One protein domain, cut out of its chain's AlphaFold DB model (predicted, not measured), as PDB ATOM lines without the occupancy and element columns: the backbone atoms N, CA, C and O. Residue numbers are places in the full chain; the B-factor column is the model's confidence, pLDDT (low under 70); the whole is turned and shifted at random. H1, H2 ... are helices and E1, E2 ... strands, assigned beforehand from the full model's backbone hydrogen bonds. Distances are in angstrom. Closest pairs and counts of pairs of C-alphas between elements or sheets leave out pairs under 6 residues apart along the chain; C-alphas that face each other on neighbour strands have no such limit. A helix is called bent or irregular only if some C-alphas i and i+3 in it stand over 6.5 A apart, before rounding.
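This is residues 113 to 232 of the 232 residues of an uncharacterized protein of Cytophagia bacterium (UniProt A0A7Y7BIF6). A strongly twisted sheet of three long, bent strands, E3, E4 and E5, has the short E1 and E2 beside E3; H1 covers part of one face, and H2 grazes the sheet near E1. Residues 134 to 147 stick out as a loop, and residues 226 to 232 as a tail. The printed part has 120 residues, in the order E1 H1 E2 E3 E4 E5 H2, with antiparallel pairing in a branched sheet. The class is mixed, with 58 residues, under half, in named elements; the whole is loose, radius of gyration of the C-alphas 17.1 A, spanning 58 by 41 by 28 A.

Find C-alpha 172 at (140.426, 91.007, 156.625); from there E3 runs 24.4 A to residue 181. E4, residues 184 to 193, covers 26.6 A, and E5, residues 199 to 208, 23.8 A. E1 is residues 120 to 122, 6.2 A, and E2 167 to 169, 6.3 A. H1, residues 152 to 160, is 12.4 A long; H2, residues 215 to 227, runs 17.8 A to C-alpha 227 at (129.987, 98.858, 181.647).

E2 to E5 form a meander, each strand the antiparallel neighbour of the one before. Look for N 177 and O 188, 2.9 A, between E3 and E4, and N 189 and O 202, 2.8 A, between E4 and E5. E1 and E2 lie on one side of E3, E4 on the other; N 120 and O 180 are 2.8 A apart, N 167 and O 174 2.9 A. H1 is on the sheet, height 9.0 A. H2 only grazes it; its closest C-alphas to E1 are Met 222 and Tyr 120, 7.1 A. Every O i to N i+4 pair is within hydrogen-bond range in H1, 8 of 9 in H2.

The C-alphas of Pro 142 and Glu 195 are farthest apart, 58.8 A. The printed part has no cut; E1 to H1 is a long link. Confidence is under 70 at residues 132 to 150 and 227 to 232.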
ATOM      1  N   GLU A 113     144.888  90.157 177.777       91.88
ATOM      2  CA  GLU A 113     146.206  90.620 178.183       91.88
ATOM      3  C   GLU A 113     147.272  90.046 177.241       91.88
ATOM      4  O   GLU A 113     147.357  88.841 176.995       91.88
ATOM      5  N   GLY A 114     148.110  90.919 176.679       87.81
ATOM      6  CA  GLY A 114     149.273  90.486 175.916       87.81
ATOM      7  C   GLY A 114     150.405  90.030 176.838       87.81
ATOM      8  O   GLY A 114     150.448  90.353 178.020       87.81
ATOM      9  N   ARG A 115     151.431  89.375 176.280       86.88
ATOM     10  CA  ARG A 115     152.624  88.929 177.038       86.88
ATOM     11  C   ARG A 115     153.296  90.037 177.869       86.88
ATOM     12  O   ARG A 115     154.001  89.747 178.833       86.88
ATOM     13  N   HIS A 116     153.160  91.290 177.443       85.75
ATOM     14  CA  HIS A 116     153.798  92.445 178.072       85.75
ATOM     15  C   HIS A 116     152.830  93.317 178.886       85.75
ATOM     16  O   HIS A 116     153.261  94.356 179.399       85.75
ATOM     17  N   GLY A 117     151.576  92.880 179.022       87.75
ATOM     18  CA  GLY A 117     150.479  93.586 179.672       87.75
ATOM     19  C   GLY A 117     149.358  93.941 178.696       87.75
ATOM     20  O   GLY A 117     149.347  93.520 177.534       87.75
ATOM     21  N   HIS A 118     148.419  94.750 179.174       89.00
ATOM     22  CA  HIS A 118     147.292  95.223 178.383       89.00
ATOM     23  C   HIS A 118     147.687  96.334 177.413       89.00
ATOM     24  O   HIS A 118     148.460  97.244 177.728       89.00
ATOM     25  N   PHE A 119     147.082  96.266 176.238       90.56
ATOM     26  CA  PHE A 119     147.050  97.339 175.264       90.56
ATOM     27  C   PHE A 119     145.710  98.043 175.410       90.56
ATOM     28  O   PHE A 119     144.682  97.373 175.455       90.56
ATOM     29  N   TYR A 120     145.720  99.370 175.487       90.31
ATOM     30  CA  TYR A 120     144.515 100.149 175.730       90.31
ATOM     31  C   TYR A 120     144.168 100.983 174.495       90.31
ATOM     32  O   TYR A 120     144.746 102.060 174.323       90.31
ATOM     33  N   PRO A 121     143.277 100.513 173.601       89.44
ATOM     34  CA  PRO A 121     142.816 101.315 172.477       89.44
ATOM     35  C   PRO A 121     142.180 102.618 172.963       89.44
ATOM     36  O   PRO A 121     141.272 102.606 173.797       89.44
ATOM     37  N   VAL A 122     142.646 103.739 172.420       88.56
ATOM     38  CA  VAL A 122     142.134 105.074 172.739       88.56
ATOM     39  C   VAL A 122     141.560 105.699 171.478       88.56
ATOM     40  O   VAL A 122     142.212 105.758 170.441       88.56
ATOM     41  N   TYR A 123     140.315 106.159 171.553       82.00
ATOM     42  CA  TYR A 123     139.587 106.718 170.406       82.00
ATOM     43  C   TYR A 123     139.414 108.228 170.526       82.00
ATOM     44  O   TYR A 123     139.138 108.920 169.550       82.00
ATOM     45  N   SER A 124     139.577 108.738 171.739       83.69
ATOM     46  CA  SER A 124     139.485 110.141 172.079       83.69
ATOM     47  C   SER A 124     140.456 110.480 173.205       83.69
ATOM     48  O   SER A 124     140.861 109.622 173.990       83.69
ATOM     49  N   MET A 125     140.763 111.770 173.341       82.06
ATOM     50  CA  MET A 125     141.510 112.295 174.489       82.06
ATOM     51  C   MET A 125     140.862 111.923 175.830       82.06
ATOM     52  O   MET A 125     141.556 111.742 176.824       82.06
ATOM     53  N   GLU A 126     139.533 111.796 175.863       82.06
ATOM     54  CA  GLU A 126     138.775 111.437 177.063       82.06
ATOM     55  C   GLU A 126     138.988 109.980 177.485       82.06
ATOM     56  O   GLU A 126     138.748 109.642 178.642       82.06
ATOM     57  N   ASP A 127     139.485 109.113 176.602       80.94
ATOM     58  CA  ASP A 127     139.856 107.750 176.985       80.94
ATOM     59  C   ASP A 127     141.161 107.737 177.807       80.94
ATOM     60  O   ASP A 127     141.369 106.816 178.592       80.94
ATOM     61  N   ILE A 128     142.004 108.779 177.712       83.75
ATOM     62  CA  ILE A 128     143.279 108.881 178.437       83.75
ATOM     63  C   ILE A 128     143.059 109.589 179.788       83.75
ATOM     64  O   ILE A 128     142.763 110.789 179.828       83.75
ATOM     65  N   PRO A 129     143.205 108.894 180.931       82.38
ATOM     66  CA  PRO A 129     143.119 109.508 182.246       82.38
ATOM     67  C   PRO A 129     144.446 110.178 182.586       82.38
ATOM     68  O   PRO A 129     145.255 109.640 183.346       82.38
ATOM     69  N   LEU A 130     144.663 111.351 181.993       80.25
ATOM     70  CA  LEU A 130     145.786 112.207 182.341       80.25
ATOM     71  C   LEU A 130     145.730 112.520 183.839       80.25
ATOM     72  O   LEU A 130     144.674 112.881 184.373       80.25
ATOM     73  N   LEU A 131     146.859 112.342 184.519       73.12
ATOM     74  CA  LEU A 131     147.025 112.802 185.886       73.12
ATOM     75  C   LEU A 131     146.828 114.323 185.903       73.12
ATOM     76  O   LEU A 131     147.286 114.999 184.979       73.12
ATOM     77  N   PRO A 132     146.143 114.872 186.924       63.38
ATOM     78  CA  PRO A 132     146.116 116.311 187.105       63.38
ATOM     79  C   PRO A 132     147.558 116.804 187.185       63.38
ATOM     80  O   PRO A 132     148.409 116.198 187.842       63.38
ATOM     81  N   GLU A 133     147.820 117.871 186.450       54.47
ATOM     82  CA  GLU A 133     149.148 118.433 186.290       54.47
ATOM     83  C   GLU A 133     149.785 118.732 187.662       54.47
ATOM     84  O   GLU A 133     149.093 119.217 188.568       54.47
ATOM     85  N   PRO A 134     151.098 118.499 187.851       45.66
ATOM     86  CA  PRO A 134     151.781 118.748 189.124       45.66
ATOM     87  C   PRO A 134     151.582 120.165 189.699       45.66
ATOM     88  O   PRO A 134     151.697 120.360 190.910       45.66
ATOM     89  N   TRP A 135     151.254 121.159 188.865       47.94
ATOM     90  CA  TRP A 135     151.041 122.543 189.301       47.94
ATOM     91  C   TRP A 135     149.686 122.813 189.963       47.94
ATOM     92  O   TRP A 135     149.539 123.848 190.611       47.94
ATOM     93  N   GLU A 136     148.698 121.919 189.864       50.22
ATOM     94  CA  GLU A 136     147.449 122.087 190.626       50.22
ATOM     95  C   GLU A 136     147.636 121.775 192.121       50.22
ATOM     96  O   GLU A 136     146.782 122.127 192.936       50.22
ATOM     97  N   GLN A 137     148.766 121.167 192.506       49.78
ATOM     98  CA  GLN A 137     149.068 120.833 193.901       49.78
ATOM     99  C   GLN A 137     150.316 121.505 194.486       49.78
ATOM    100  O   GLN A 137     150.515 121.394 195.696       49.78
ATOM    101  N   LYS A 138     151.125 122.240 193.714       43.44
ATOM    102  CA  LYS A 138     152.238 123.053 194.239       43.44
ATOM    103  C   LYS A 138     152.674 124.098 193.216       43.44
ATOM    104  O   LYS A 138     152.837 123.777 192.044       43.44
ATOM    105  N   GLU A 139     152.903 125.328 193.677       49.56
ATOM    106  CA  GLU A 139     153.638 126.335 192.904       49.56
ATOM    107  C   GLU A 139     154.955 125.710 192.406       49.56
ATOM    108  O   GLU A 139     155.690 125.148 193.225       49.56
ATOM    109  N   PRO A 140     155.247 125.737 191.095       45.91
ATOM    110  CA  PRO A 140     156.475 125.148 190.580       45.91
ATOM    111  C   PRO A 140     157.680 125.917 191.136       45.91
ATOM    112  O   PRO A 140     157.755 127.142 191.010       45.91
ATOM    113  N   GLU A 141     158.626 125.207 191.761       54.81
ATOM    114  CA  GLU A 141     159.908 125.806 192.134       54.81
ATOM    115  C   GLU A 141     160.639 126.270 190.858       54.81
ATOM    116  O   GLU A 141     160.678 125.531 189.870       54.81
ATOM    117  N   PRO A 142     161.217 127.485 190.847       55.03
ATOM    118  CA  PRO A 142     161.670 128.171 189.631       55.03
ATOM    119  C   PRO A 142     162.865 127.525 188.901       55.03
ATOM    120  O   PRO A 142     163.317 128.071 187.896       55.03
ATOM    121  N   GLU A 143     163.367 126.382 189.372       49.84
ATOM    122  CA  GLU A 143     164.538 125.680 188.824       49.84
ATOM    123  C   GLU A 143     164.205 124.317 188.187       49.84
ATOM    124  O   GLU A 143     165.103 123.661 187.664       49.84
ATOM    125  N   ALA A 144     162.936 123.888 188.173       50.31
ATOM    126  CA  ALA A 144     162.542 122.702 187.416       50.31
ATOM    127  C   ALA A 144     162.588 123.019 185.913       50.31
ATOM    128  O   ALA A 144     161.830 123.851 185.413       50.31
ATOM    129  N   GLU A 145     163.521 122.391 185.199       44.31
ATOM    130  CA  GLU A 145     163.654 122.495 183.751       44.31
ATOM    131  C   GLU A 145     162.313 122.150 183.085       44.31
ATOM    132  O   GLU A 145     161.811 121.034 183.166       44.31
ATOM    133  N   TRP A 146     161.720 123.133 182.414       44.25
ATOM    134  CA  TRP A 146     160.402 123.078 181.771       44.25
ATOM    135  C   TRP A 146     160.335 122.105 180.569       44.25
ATOM    136  O   TRP A 146     159.382 122.148 179.795       44.25
ATOM    137  N   ALA A 147     161.362 121.274 180.376       40.31
ATOM    138  CA  ALA A 147     161.590 120.441 179.200       40.31
ATOM    139  C   ALA A 147     160.968 119.034 179.290       40.31
ATOM    140  O   ALA A 147     160.804 118.398 178.253       40.31
ATOM    141  N   ASP A 148     160.578 118.580 180.484       50.75
ATOM    142  CA  ASP A 148     160.063 117.216 180.710       50.75
ATOM    143  C   ASP A 148     158.526 117.112 180.679       50.75
ATOM    144  O   ASP A 148     157.956 116.057 180.963       50.75
ATOM    145  N   PHE A 149     157.824 118.193 180.331       57.56
ATOM    146  CA  PHE A 149     156.367 118.178 180.236       57.56
ATOM    147  C   PHE A 149     155.934 117.740 178.841       57.56
ATOM    148  O   PHE A 149     156.235 118.392 177.839       57.56
ATOM    149  N   ILE A 150     155.194 116.636 178.775       62.62
ATOM    150  CA  ILE A 150     154.526 116.215 177.546       62.62
ATOM    151  C   ILE A 150     153.540 117.295 177.145       62.62
ATOM    152  O   ILE A 150     152.603 117.615 177.875       62.62
ATOM    153  N   ASP A 151     153.754 117.854 175.961       71.31
ATOM    154  CA  ASP A 151     152.851 118.840 175.400       71.31
ATOM    155  C   ASP A 151     151.523 118.150 175.061       71.31
ATOM    156  O   ASP A 151     151.440 117.339 174.138       71.31
ATOM    157  N   ILE A 152     150.461 118.488 175.797       71.25
ATOM    158  CA  ILE A 152     149.092 118.016 175.544       71.25
ATOM    159  C   ILE A 152     148.686 118.239 174.076       71.25
ATOM    160  O   ILE A 152     147.863 117.486 173.549       71.25
ATOM    161  N   ASN A 153     149.248 119.243 173.395       77.38
ATOM    162  CA  ASN A 153     148.994 119.455 171.973       77.38
ATOM    163  C   ASN A 153     149.547 118.321 171.107       77.38
ATOM    164  O   ASN A 153     148.870 117.949 170.160       77.38
ATOM    165  N   GLN A 154     150.666 117.683 171.469       78.38
ATOM    166  CA  GLN A 154     151.149 116.485 170.766       78.38
ATOM    167  C   GLN A 154     150.134 115.342 170.865       78.38
ATOM    168  O   GLN A 154     149.878 114.654 169.877       78.38
ATOM    169  N   ILE A 155     149.504 115.165 172.034       79.19
ATOM    170  CA  ILE A 155     148.459 114.148 172.212       79.19
ATOM    171  C   ILE A 155     147.240 114.508 171.348       79.19
ATOM    172  O   ILE A 155     146.736 113.674 170.600       79.19
ATOM    173  N   LYS A 156     146.789 115.768 171.379       81.88
ATOM    174  CA  LYS A 156     145.672 116.245 170.539       81.88
ATOM    175  C   LYS A 156     145.952 116.099 169.044       81.88
ATOM    176  O   LYS A 156     145.048 115.730 168.291       81.88
ATOM    177  N   ASP A 157     147.177 116.376 168.615       83.88
ATOM    178  CA  ASP A 157     147.607 116.250 167.226       83.88
ATOM    179  C   ASP A 157     147.603 114.783 166.792       83.88
ATOM    180  O   ASP A 157     147.179 114.485 165.673       83.88
ATOM    181  N   ALA A 158     147.984 113.858 167.680       82.62
ATOM    182  CA  ALA A 158     147.881 112.425 167.420       82.62
ATOM    183  C   ALA A 158     146.434 112.022 167.100       82.62
ATOM    184  O   ALA A 158     146.202 111.371 166.088       82.62
ATOM    185  N   PHE A 159     145.453 112.477 167.888       83.62
ATOM    186  CA  PHE A 159     144.034 112.200 167.621       83.62
ATOM    187  C   PHE A 159     143.491 112.932 166.390       83.62
ATOM    188  O   PHE A 159     142.680 112.375 165.658       83.62
ATOM    189  N   THR A 160     143.924 114.169 166.137       80.88
ATOM    190  CA  THR A 160     143.439 114.966 164.995       80.88
ATOM    191  C   THR A 160     143.887 114.374 163.661       80.88
ATOM    192  O   THR A 160     143.142 114.408 162.683       80.88
ATOM    193  N   ASN A 161     145.097 113.815 163.622       74.94
ATOM    194  CA  ASN A 161     145.653 113.177 162.430       74.94
ATOM    195  C   ASN A 161     145.261 111.697 162.306       74.94
ATOM    196  O   ASN A 161     145.583 111.063 161.303       74.94
ATOM    197  N   HIS A 162     144.574 111.147 163.307       77.94
ATOM    198  CA  HIS A 162     144.132 109.767 163.309       77.94
ATOM    199  C   HIS A 162     142.766 109.628 162.630       77.94
ATOM    200  O   HIS A 162     141.753 110.105 163.139       77.94
ATOM    201  N   ASN A 163     142.733 108.953 161.482       71.75
ATOM    202  CA  ASN A 163     141.501 108.626 160.773       71.75
ATOM    203  C   ASN A 163     141.390 107.100 160.643       71.75
ATOM    204  O   ASN A 163     142.043 106.536 159.766       71.75
ATOM    205  N   PRO A 164     140.586 106.421 161.481       71.06
ATOM    206  CA  PRO A 164     140.419 104.975 161.417       71.06
ATOM    207  C   PRO A 164     139.474 104.611 160.262       71.06
ATOM    208  O   PRO A 164     138.369 104.107 160.469       71.06
ATOM    209  N   GLU A 165     139.868 104.921 159.026       89.12
ATOM    210  CA  GLU A 165     139.138 104.441 157.861       89.12
ATOM    211  C   GLU A 165     139.295 102.923 157.784       89.12
ATOM    212  O   GLU A 165     140.400 102.391 157.701       89.12
ATOM    213  N   VAL A 166     138.164 102.220 157.846       94.56
ATOM    214  CA  VAL A 166     138.148 100.763 157.798       94.56
ATOM    215  C   VAL A 166     138.126 100.296 156.347       94.56
ATOM    216  O   VAL A 166     137.142 100.460 155.606       94.56
ATOM    217  N   GLU A 167     139.194  99.622 155.954       96.00
ATOM    218  CA  GLU A 167     139.313  98.948 154.671       96.00
ATOM    219  C   GLU A 167     139.021  97.454 154.823       96.00
ATOM    220  O   GLU A 167     139.401  96.838 155.808       96.00
ATOM    221  N   LEU A 168     138.338  96.854 153.843       96.19
ATOM    222  CA  LEU A 168     138.149  95.403 153.768       96.19
ATOM    223  C   LEU A 168     138.938  94.895 152.566       96.19
ATOM    224  O   LEU A 168     138.623  95.252 151.428       96.19
ATOM    225  N   LYS A 169     139.946  94.063 152.816       96.31
ATOM    226  CA  LYS A 169     140.810  93.495 151.785       96.31
ATOM    227  C   LYS A 169     141.081  92.030 152.101       96.31
ATOM    228  O   LYS A 169     141.428  91.697 153.223       96.31
ATOM    229  N   GLU A 170     140.912  91.161 151.104       94.62
ATOM    230  CA  GLU A 170     141.281  89.737 151.209       94.62
ATOM    231  C   GLU A 170     140.676  89.024 152.443       94.62
ATOM    232  O   GLU A 170     141.311  88.179 153.056       94.62
ATOM    233  N   GLY A 171     139.439  89.373 152.821       95.38
ATOM    234  CA  GLY A 171     138.752  88.762 153.971       95.38
ATOM    235  C   GLY A 171     139.187  89.293 155.341       95.38
ATOM    236  O   GLY A 171     138.744  88.773 156.359       95.38
ATOM    237  N   SER A 172     140.016  90.337 155.389       97.88
ATOM    238  CA  SER A 172     140.426  91.007 156.625       97.88
ATOM    239  C   SER A 172     140.089  92.496 156.600       97.88
ATOM    240  O   SER A 172     140.172  93.163 155.564       97.88
ATOM    241  N   PHE A 173     139.710  93.020 157.758       97.81
ATOM    242  CA  PHE A 173     139.551  94.445 157.996       97.81
ATOM    243  C   PHE A 173     140.883  95.051 158.421       97.81
ATOM    244  O   PHE A 173     141.571  94.483 159.266       97.81
ATOM    245  N   TYR A 174     141.210  96.210 157.864       96.75
ATOM    246  CA  TYR A 174     142.405  96.981 158.181       96.75
ATOM    247  C   TYR A 174     142.007  98.383 158.610       96.75
ATOM    248  O   TYR A 174     141.150  98.999 157.975       96.75
ATOM    249  N   PHE A 175     142.616  98.878 159.681       95.00
ATOM    250  CA  PHE A 175     142.446 100.252 160.142       95.00
ATOM    251  C   PHE A 175     143.614 100.653 161.039       95.00
ATOM    252  O   PHE A 175     144.195  99.818 161.736       95.00
ATOM    253  N   ASP A 176     143.940 101.939 161.039       92.69
ATOM    254  CA  ASP A 176     144.845 102.494 162.035       92.69
ATOM    255  C   ASP A 176     144.115 102.568 163.380       92.69
ATOM    256  O   ASP A 176     142.920 102.866 163.438       92.69
ATOM    257  N   PHE A 177     144.839 102.364 164.477       90.81
ATOM    258  CA  PHE A 177     144.336 102.666 165.814       90.81
ATOM    259  C   PHE A 177     145.419 103.294 166.696       90.81
ATOM    260  O   PHE A 177     146.614 103.033 166.536       90.81
ATOM    261  N   LEU A 178     144.982 104.128 167.640       92.81
ATOM    262  CA  LEU A 178     145.824 104.636 168.715       92.81
ATOM    263  C   LEU A 178     145.718 103.723 169.931       92.81
ATOM    264  O   LEU A 178     144.631 103.280 170.310       92.81
ATOM    265  N   VAL A 179     146.857 103.465 170.563       92.50
ATOM    266  CA  VAL A 179     146.944 102.554 171.698       92.50
ATOM    267  C   VAL A 179     147.871 103.094 172.762       92.50
ATOM    268  O   VAL A 179     149.015 103.464 172.501       92.50
ATOM    269  N   MET A 180     147.364 103.122 173.985       92.38
ATOM    270  CA  MET A 180     148.175 103.322 175.170       92.38
ATOM    271  C   MET A 180     148.767 101.978 175.588       92.38
ATOM    272  O   MET A 180     148.058 100.980 175.712       92.38
ATOM    273  N   PHE A 181     150.072 101.944 175.825       91.38
ATOM    274  CA  PHE A 181     150.752 100.813 176.443       91.38
ATOM    275  C   PHE A 181     151.711 101.349 177.499       91.38
ATOM    276  O   PHE A 181     152.686 102.037 177.183       91.38
ATOM    277  N   ARG A 182     151.422 101.049 178.773       88.88
ATOM    278  CA  ARG A 182     152.058 101.711 179.922       88.88
ATOM    279  C   ARG A 182     151.890 103.232 179.791       88.88
ATOM    280  O   ARG A 182     150.768 103.721 179.742       88.88
ATOM    281  N   GLN A 183     152.995 103.963 179.681       88.38
ATOM    282  CA  GLN A 183     153.019 105.415 179.500       88.38
ATOM    283  C   GLN A 183     153.311 105.826 178.047       88.38
ATOM    284  O   GLN A 183     153.479 107.003 177.772       88.38
ATOM    285  N   GLY A 184     153.383 104.891 177.098       91.12
ATOM    286  CA  GLY A 184     153.587 105.220 175.686       91.12
ATOM    287  C   GLY A 184     152.267 105.294 174.927       91.12
ATOM    288  O   GLY A 184     151.437 104.390 175.056       91.12
ATOM    289  N   LEU A 185     152.096 106.332 174.109       92.44
ATOM    290  CA  LEU A 185     151.051 106.404 173.089       92.44
ATOM    291  C   LEU A 185     151.643 105.984 171.746       92.44
ATOM    292  O   LEU A 185     152.584 106.605 171.249       92.44
ATOM    293  N   PHE A 186     151.059 104.958 171.142       93.69
ATOM    294  CA  PHE A 186     151.475 104.424 169.855       93.69
ATOM    295  C   PHE A 186     150.351 104.570 168.835       93.69
ATOM    296  O   PHE A 186     149.171 104.531 169.183       93.69
ATOM    297  N   THR A 187     150.728 104.672 167.566       93.19
ATOM    298  CA  THR A 187     149.855 104.294 166.451       93.19
ATOM    299  C   THR A 187     150.261 102.912 165.966       93.19
ATOM    300  O   THR A 187     151.439 102.557 166.009       93.19
ATOM    301  N   SER A 188     149.301 102.124 165.508       93.12
ATOM    302  CA  SER A 188     149.557 100.817 164.911       93.12
ATOM    303  C   SER A 188     148.486 100.508 163.870       93.12
ATOM    304  O   SER A 188     147.380 101.051 163.920       93.12
ATOM    305  N   LYS A 189     148.822  99.639 162.920       93.69
ATOM    306  CA  LYS A 189     147.866  99.055 161.985       93.69
ATOM    307  C   LYS A 189     147.265  97.799 162.577       93.69
ATOM    308  O   LYS A 189     147.976  96.828 162.848       93.69
ATOM    309  N   MET A 190     145.947  97.816 162.714       95.19
ATOM    310  CA  MET A 190     145.160  96.655 163.085       95.19
ATOM    311  C   MET A 190     144.768  95.869 161.842       95.19
ATOM    312  O   MET A 190     144.303  96.445 160.858       95.19
ATOM    313  N   GLN A 191     144.883  94.550 161.926       97.06
ATOM    314  CA  GLN A 191     144.229  93.611 161.032       97.06
ATOM    315  C   GLN A 191     143.273  92.735 161.844       97.06
ATOM    316  O   GLN A 191     143.681  92.154 162.849       97.06
ATOM    317  N   VAL A 192     142.027  92.609 161.386       97.81
ATOM    318  CA  VAL A 192     141.034  91.691 161.957       97.81
ATOM    319  C   VAL A 192     140.487  90.785 160.861       97.81
ATOM    320  O   VAL A 192     139.863  91.264 159.914       97.81
ATOM    321  N   GLU A 193     140.702  89.479 160.974       97.88
ATOM    322  CA  GLU A 193     140.151  88.508 160.026       97.88
ATOM    323  C   GLU A 193     138.628  88.379 160.201       97.88
ATOM    324  O   GLU A 193     138.132  88.198 161.312       97.88
ATOM    325  N   ALA A 194     137.869  88.483 159.106       96.94
ATOM    326  CA  ALA A 194     136.409  88.581 159.156       96.94
ATOM    327  C   ALA A 194     135.714  87.287 159.612       96.94
ATOM    328  O   ALA A 194     134.639  87.363 160.204       96.94
ATOM    329  N   GLU A 195     136.301  86.123 159.313       95.44
ATOM    330  CA  GLU A 195     135.702  84.810 159.602       95.44
ATOM    331  C   GLU A 195     136.050  84.291 161.002       95.44
ATOM    332  O   GLU A 195     135.217  83.678 161.660       95.44
ATOM    333  N   THR A 196     137.278  84.533 161.460       96.25
ATOM    334  CA  THR A 196     137.816  83.979 162.715       96.25
ATOM    335  C   THR A 196     137.860  85.008 163.840       96.25
ATOM    336  O   THR A 196     137.916  84.650 165.015       96.25
ATOM    337  N   GLY A 197     137.873  86.298 163.493       96.81
ATOM    338  CA  GLY A 197     138.099  87.385 164.434       96.81
ATOM    339  C   GLY A 197     139.544  87.493 164.912       96.81
ATOM    340  O   GLY A 197     139.779  88.226 165.872       96.81
ATOM    341  N   TYR A 198     140.505  86.792 164.293       97.25
ATOM    342  CA  TYR A 198     141.912  86.896 164.676       97.25
ATOM    343  C   TYR A 198     142.417  88.326 164.517       97.25
ATOM    344  O   TYR A 198     142.281  88.933 163.452       97.25
ATOM    345  N   ILE A 199     143.023  88.844 165.587       95.75
ATOM    346  CA  ILE A 199     143.578  90.192 165.634       95.75
ATOM    347  C   ILE A 199     145.097  90.135 165.514       95.75
ATOM    348  O   ILE A 199     145.767  89.390 166.230       95.75
ATOM    349  N   THR A 200     145.641  90.958 164.623       94.94
ATOM    350  CA  THR A 200     147.080  91.200 164.496       94.94
ATOM    351  C   THR A 200     147.356  92.698 164.514       94.94
ATOM    352  O   THR A 200     146.663  93.472 163.856       94.94
ATOM    353  N   MET A 201     148.388  93.090 165.255       93.50
ATOM    354  CA  MET A 201     148.944  94.440 165.245       93.50
ATOM    355  C   MET A 201     150.242  94.454 164.441       93.50
ATOM    356  O   MET A 201     150.976  93.463 164.407       93.50
ATOM    357  N   SER A 202     150.495  95.562 163.754       93.81
ATOM    358  CA  SER A 202     151.727  95.785 163.000       93.81
ATOM    359  C   SER A 202     152.041  97.274 162.885       93.81
ATOM    360  O   SER A 202     151.211  98.119 163.229       93.81
ATOM    361  N   GLU A 203     153.233  97.601 162.382       92.75
ATOM    362  CA  GLU A 203     153.676  98.983 162.144       92.75
ATOM    363  C   GLU A 203     153.522  99.883 163.387       92.75
ATOM    364  O   GLU A 203     153.078 101.025 163.295       92.75
ATOM    365  N   GLU A 204     153.874  99.361 164.566       93.06
ATOM    366  CA  GLU A 204     153.812 100.105 165.819       93.06
ATOM    367  C   GLU A 204     154.822 101.259 165.813       93.06
ATOM    368  O   GLU A 204     156.040 101.055 165.789       93.06
ATOM    369  N   LEU A 205     154.317 102.489 165.875       92.88
ATOM    370  CA  LEU A 205     155.119 103.702 165.955       92.88
ATOM    371  C   LEU A 205     154.785 104.446 167.245       92.88
ATOM    372  O   LEU A 205     153.643 104.852 167.467       92.88
ATOM    373  N   LEU A 206     155.802 104.645 168.084       93.12
ATOM    374  CA  LEU A 206     155.705 105.482 169.274       93.12
ATOM    375  C   LEU A 206     155.500 106.936 168.847       93.12
ATOM    376  O   LEU A 206     156.347 107.508 168.161       93.12
ATOM    377  N   LEU A 207     154.377 107.520 169.258       90.75
ATOM    378  CA  LEU A 207     154.072 108.927 169.027       90.75
ATOM    379  C   LEU A 207     154.577 109.784 170.184       90.75
ATOM    380  O   LEU A 207     155.179 110.828 169.960       90.75
ATOM    381  N   ILE A 208     154.312 109.337 171.414       89.31
ATOM    382  CA  ILE A 208     154.616 110.077 172.642       89.31
ATOM    383  C   ILE A 208     155.052 109.079 173.705       89.31
ATOM    384  O   ILE A 208     154.352 108.097 173.955       89.31
ATOM    385  N   ASP A 209     156.188 109.347 174.336       88.50
ATOM    386  CA  ASP A 209     156.672 108.594 175.490       88.50
ATOM    387  C   ASP A 209     156.343 109.330 176.791       88.50
ATOM    388  O   ASP A 209     156.302 110.557 176.797       88.50
ATOM    389  N   GLY A 210     156.148 108.588 177.883       85.38
ATOM    390  CA  GLY A 210     155.995 109.133 179.237       85.38
ATOM    391  C   GLY A 210     154.640 109.764 179.581       85.38
ATOM    392  O   GLY A 210     154.571 110.527 180.545       85.38
ATOM    393  N   VAL A 211     153.571 109.503 178.818       84.75
ATOM    394  CA  VAL A 211     152.228 110.067 179.038       84.75
ATOM    395  C   VAL A 211     151.821 109.857 180.504       84.75
ATOM    396  O   VAL A 211     151.769 108.710 180.960       84.75
ATOM    397  N   PRO A 212     151.529 110.934 181.262       82.00
ATOM    398  CA  PRO A 212     151.273 110.842 182.692       82.00
ATOM    399  C   PRO A 212     149.863 110.303 182.926       82.00
ATOM    400  O   PRO A 212     148.919 111.061 183.130       82.00
ATOM    401  N   THR A 213     149.699 108.985 182.866       81.06
ATOM    402  CA  THR A 213     148.413 108.314 183.068       81.06
ATOM    403  C   THR A 213     148.309 107.660 184.437       81.06
ATOM    404  O   THR A 213     149.289 107.197 185.021       81.06
ATOM    405  N   ASN A 214     147.080 107.580 184.945       83.19
ATOM    406  CA  ASN A 214     146.743 106.649 186.017       83.19
ATOM    407  C   ASN A 214     146.347 105.295 185.402       83.19
ATOM    408  O   ASN A 214     145.302 105.198 184.759       83.19
ATOM    409  N   GLN A 215     147.174 104.266 185.610       80.44
ATOM    410  CA  GLN A 215     146.982 102.943 185.007       80.44
ATOM    411  C   GLN A 215     145.683 102.261 185.456       80.44
ATOM    412  O   GLN A 215     144.935 101.763 184.619       80.44
ATOM    413  N   GLU A 216     145.368 102.307 186.753       81.75
ATOM    414  CA  GLU A 216     144.126 101.738 187.295       81.75
ATOM    415  C   GLU A 216     142.897 102.438 186.701       81.75
ATOM    416  O   GLU A 216     141.887 101.810 186.383       81.75
ATOM    417  N   LEU A 217     142.979 103.759 186.510       81.69
ATOM    418  CA  LEU A 217     141.898 104.522 185.896       81.69
ATOM    419  C   LEU A 217     141.787 104.255 184.388       81.69
ATOM    420  O   LEU A 217     140.689 104.354 183.845       81.69
ATOM    421  N   LEU A 218     142.889 103.915 183.712       82.94
ATOM    422  CA  LEU A 218     142.901 103.569 182.288       82.94
ATOM    423  C   LEU A 218     142.221 102.214 182.067       82.94
ATOM    424  O   LEU A 218     141.325 102.108 181.229       82.94
ATOM    425  N   GLU A 219     142.574 101.221 182.885       82.94
ATOM    426  CA  GLU A 219     141.877  99.932 182.961       82.94
ATOM    427  C   GLU A 219     140.393 100.139 183.220       82.94
ATOM    428  O   GLU A 219     139.552  99.696 182.438       82.94
ATOM    429  N   LYS A 220     140.065 100.911 184.259       81.31
ATOM    430  CA  LYS A 220     138.681 101.217 184.592       81.31
ATOM    431  C   LYS A 220     137.934 101.893 183.437       81.31
ATOM    432  O   LYS A 220     136.803 101.510 183.179       81.31
ATOM    433  N   ARG A 221     138.526 102.856 182.722       80.00
ATOM    434  CA  ARG A 221     137.863 103.550 181.597       80.00
ATOM    435  C   ARG A 221     137.586 102.636 180.408       80.00
ATOM    436  O   ARG A 221     136.531 102.755 179.786       80.00
ATOM    437  N   MET A 222     138.506 101.728 180.087       80.69
ATOM    438  CA  MET A 222     138.276 100.743 179.026       80.69
ATOM    439  C   MET A 222     137.112  99.827 179.351       80.69
ATOM    440  O   MET A 222     136.227  99.610 178.526       80.69
ATOM    441  N   LEU A 223     137.110  99.349 180.584       78.69
ATOM    442  CA  LEU A 223     136.043  98.562 181.151       78.69
ATOM    443  C   LEU A 223     134.719  99.369 181.133       78.69
ATOM    444  O   LEU A 223     133.733  98.939 180.533       78.69
ATOM    445  N   ASP A 224     134.699 100.596 181.654       75.12
ATOM    446  CA  ASP A 224     133.517 101.473 181.722       75.12
ATOM    447  C   ASP A 224     132.859 101.749 180.357       75.12
ATOM    448  O   ASP A 224     131.642 101.966 180.301       75.12
ATOM    449  N   TYR A 225     133.610 101.691 179.248       75.25
ATOM    450  CA  TYR A 225     133.028 101.760 177.902       75.25
ATOM    451  C   TYR A 225     131.946 100.701 177.694       75.25
ATOM    452  O   TYR A 225     130.851 101.001 177.211       75.25
ATOM    453  N   TRP A 226     132.247  99.474 178.111       74.25
ATOM    454  CA  TRP A 226     131.311  98.368 178.079       74.25
ATOM    455  C   TRP A 226     130.312  98.455 179.221       74.25
ATOM    456  O   TRP A 226     129.200  97.978 179.055       74.25
ATOM    457  N   TYR A 227     130.662  99.066 180.358       66.88
ATOM    458  CA  TYR A 227     129.987  98.858 181.647       66.88
ATOM    459  C   TYR A 227     129.144 100.017 182.180       66.88
ATOM    460  O   TYR A 227     128.737  99.951 183.344       66.88
ATOM    461  N   ASN A 228     128.844 101.040 181.371       59.28
ATOM    462  CA  ASN A 228     127.915 102.122 181.732       59.28
ATOM    463  C   ASN A 228     126.497 101.585 182.006       59.28
ATOM    464  O   ASN A 228     125.591 101.632 181.174       59.28
ATOM    465  N   ILE A 229     126.305 101.079 183.214       51.56
ATOM    466  CA  ILE A 229     125.024 100.684 183.778       51.56
ATOM    467  C   ILE A 229     124.443 101.907 184.470       51.56
ATOM    468  O   ILE A 229     125.205 102.683 185.057       51.56
ATOM    469  N   PRO A 230     123.117 102.110 184.433       41.53
ATOM    470  CA  PRO A 230     122.488 103.109 185.277       41.53
ATOM    471  C   PRO A 230     122.898 102.854 186.732       41.53
ATOM    472  O   PRO A 230     122.506 101.850 187.326       41.53
ATOM    473  N   GLN A 231     123.720 103.743 187.289       37.44
ATOM    474  CA  GLN A 231     123.956 103.802 188.727       37.44
ATOM    475  C   GLN A 231     122.575 103.975 189.378       37.44
ATOM    476  O   GLN A 231     121.833 104.883 188.990       37.44
ATOM    477  N   LYS A 232     122.196 103.050 190.267       30.77
ATOM    478  CA  LYS A 232     120.984 103.189 191.087       30.77
ATOM    479  C   LYS A 232     121.124 104.368 192.042       30.77
ATOM    480  O   LYS A 232     122.234 104.540 192.592       30.77
TER     481      LYS A 232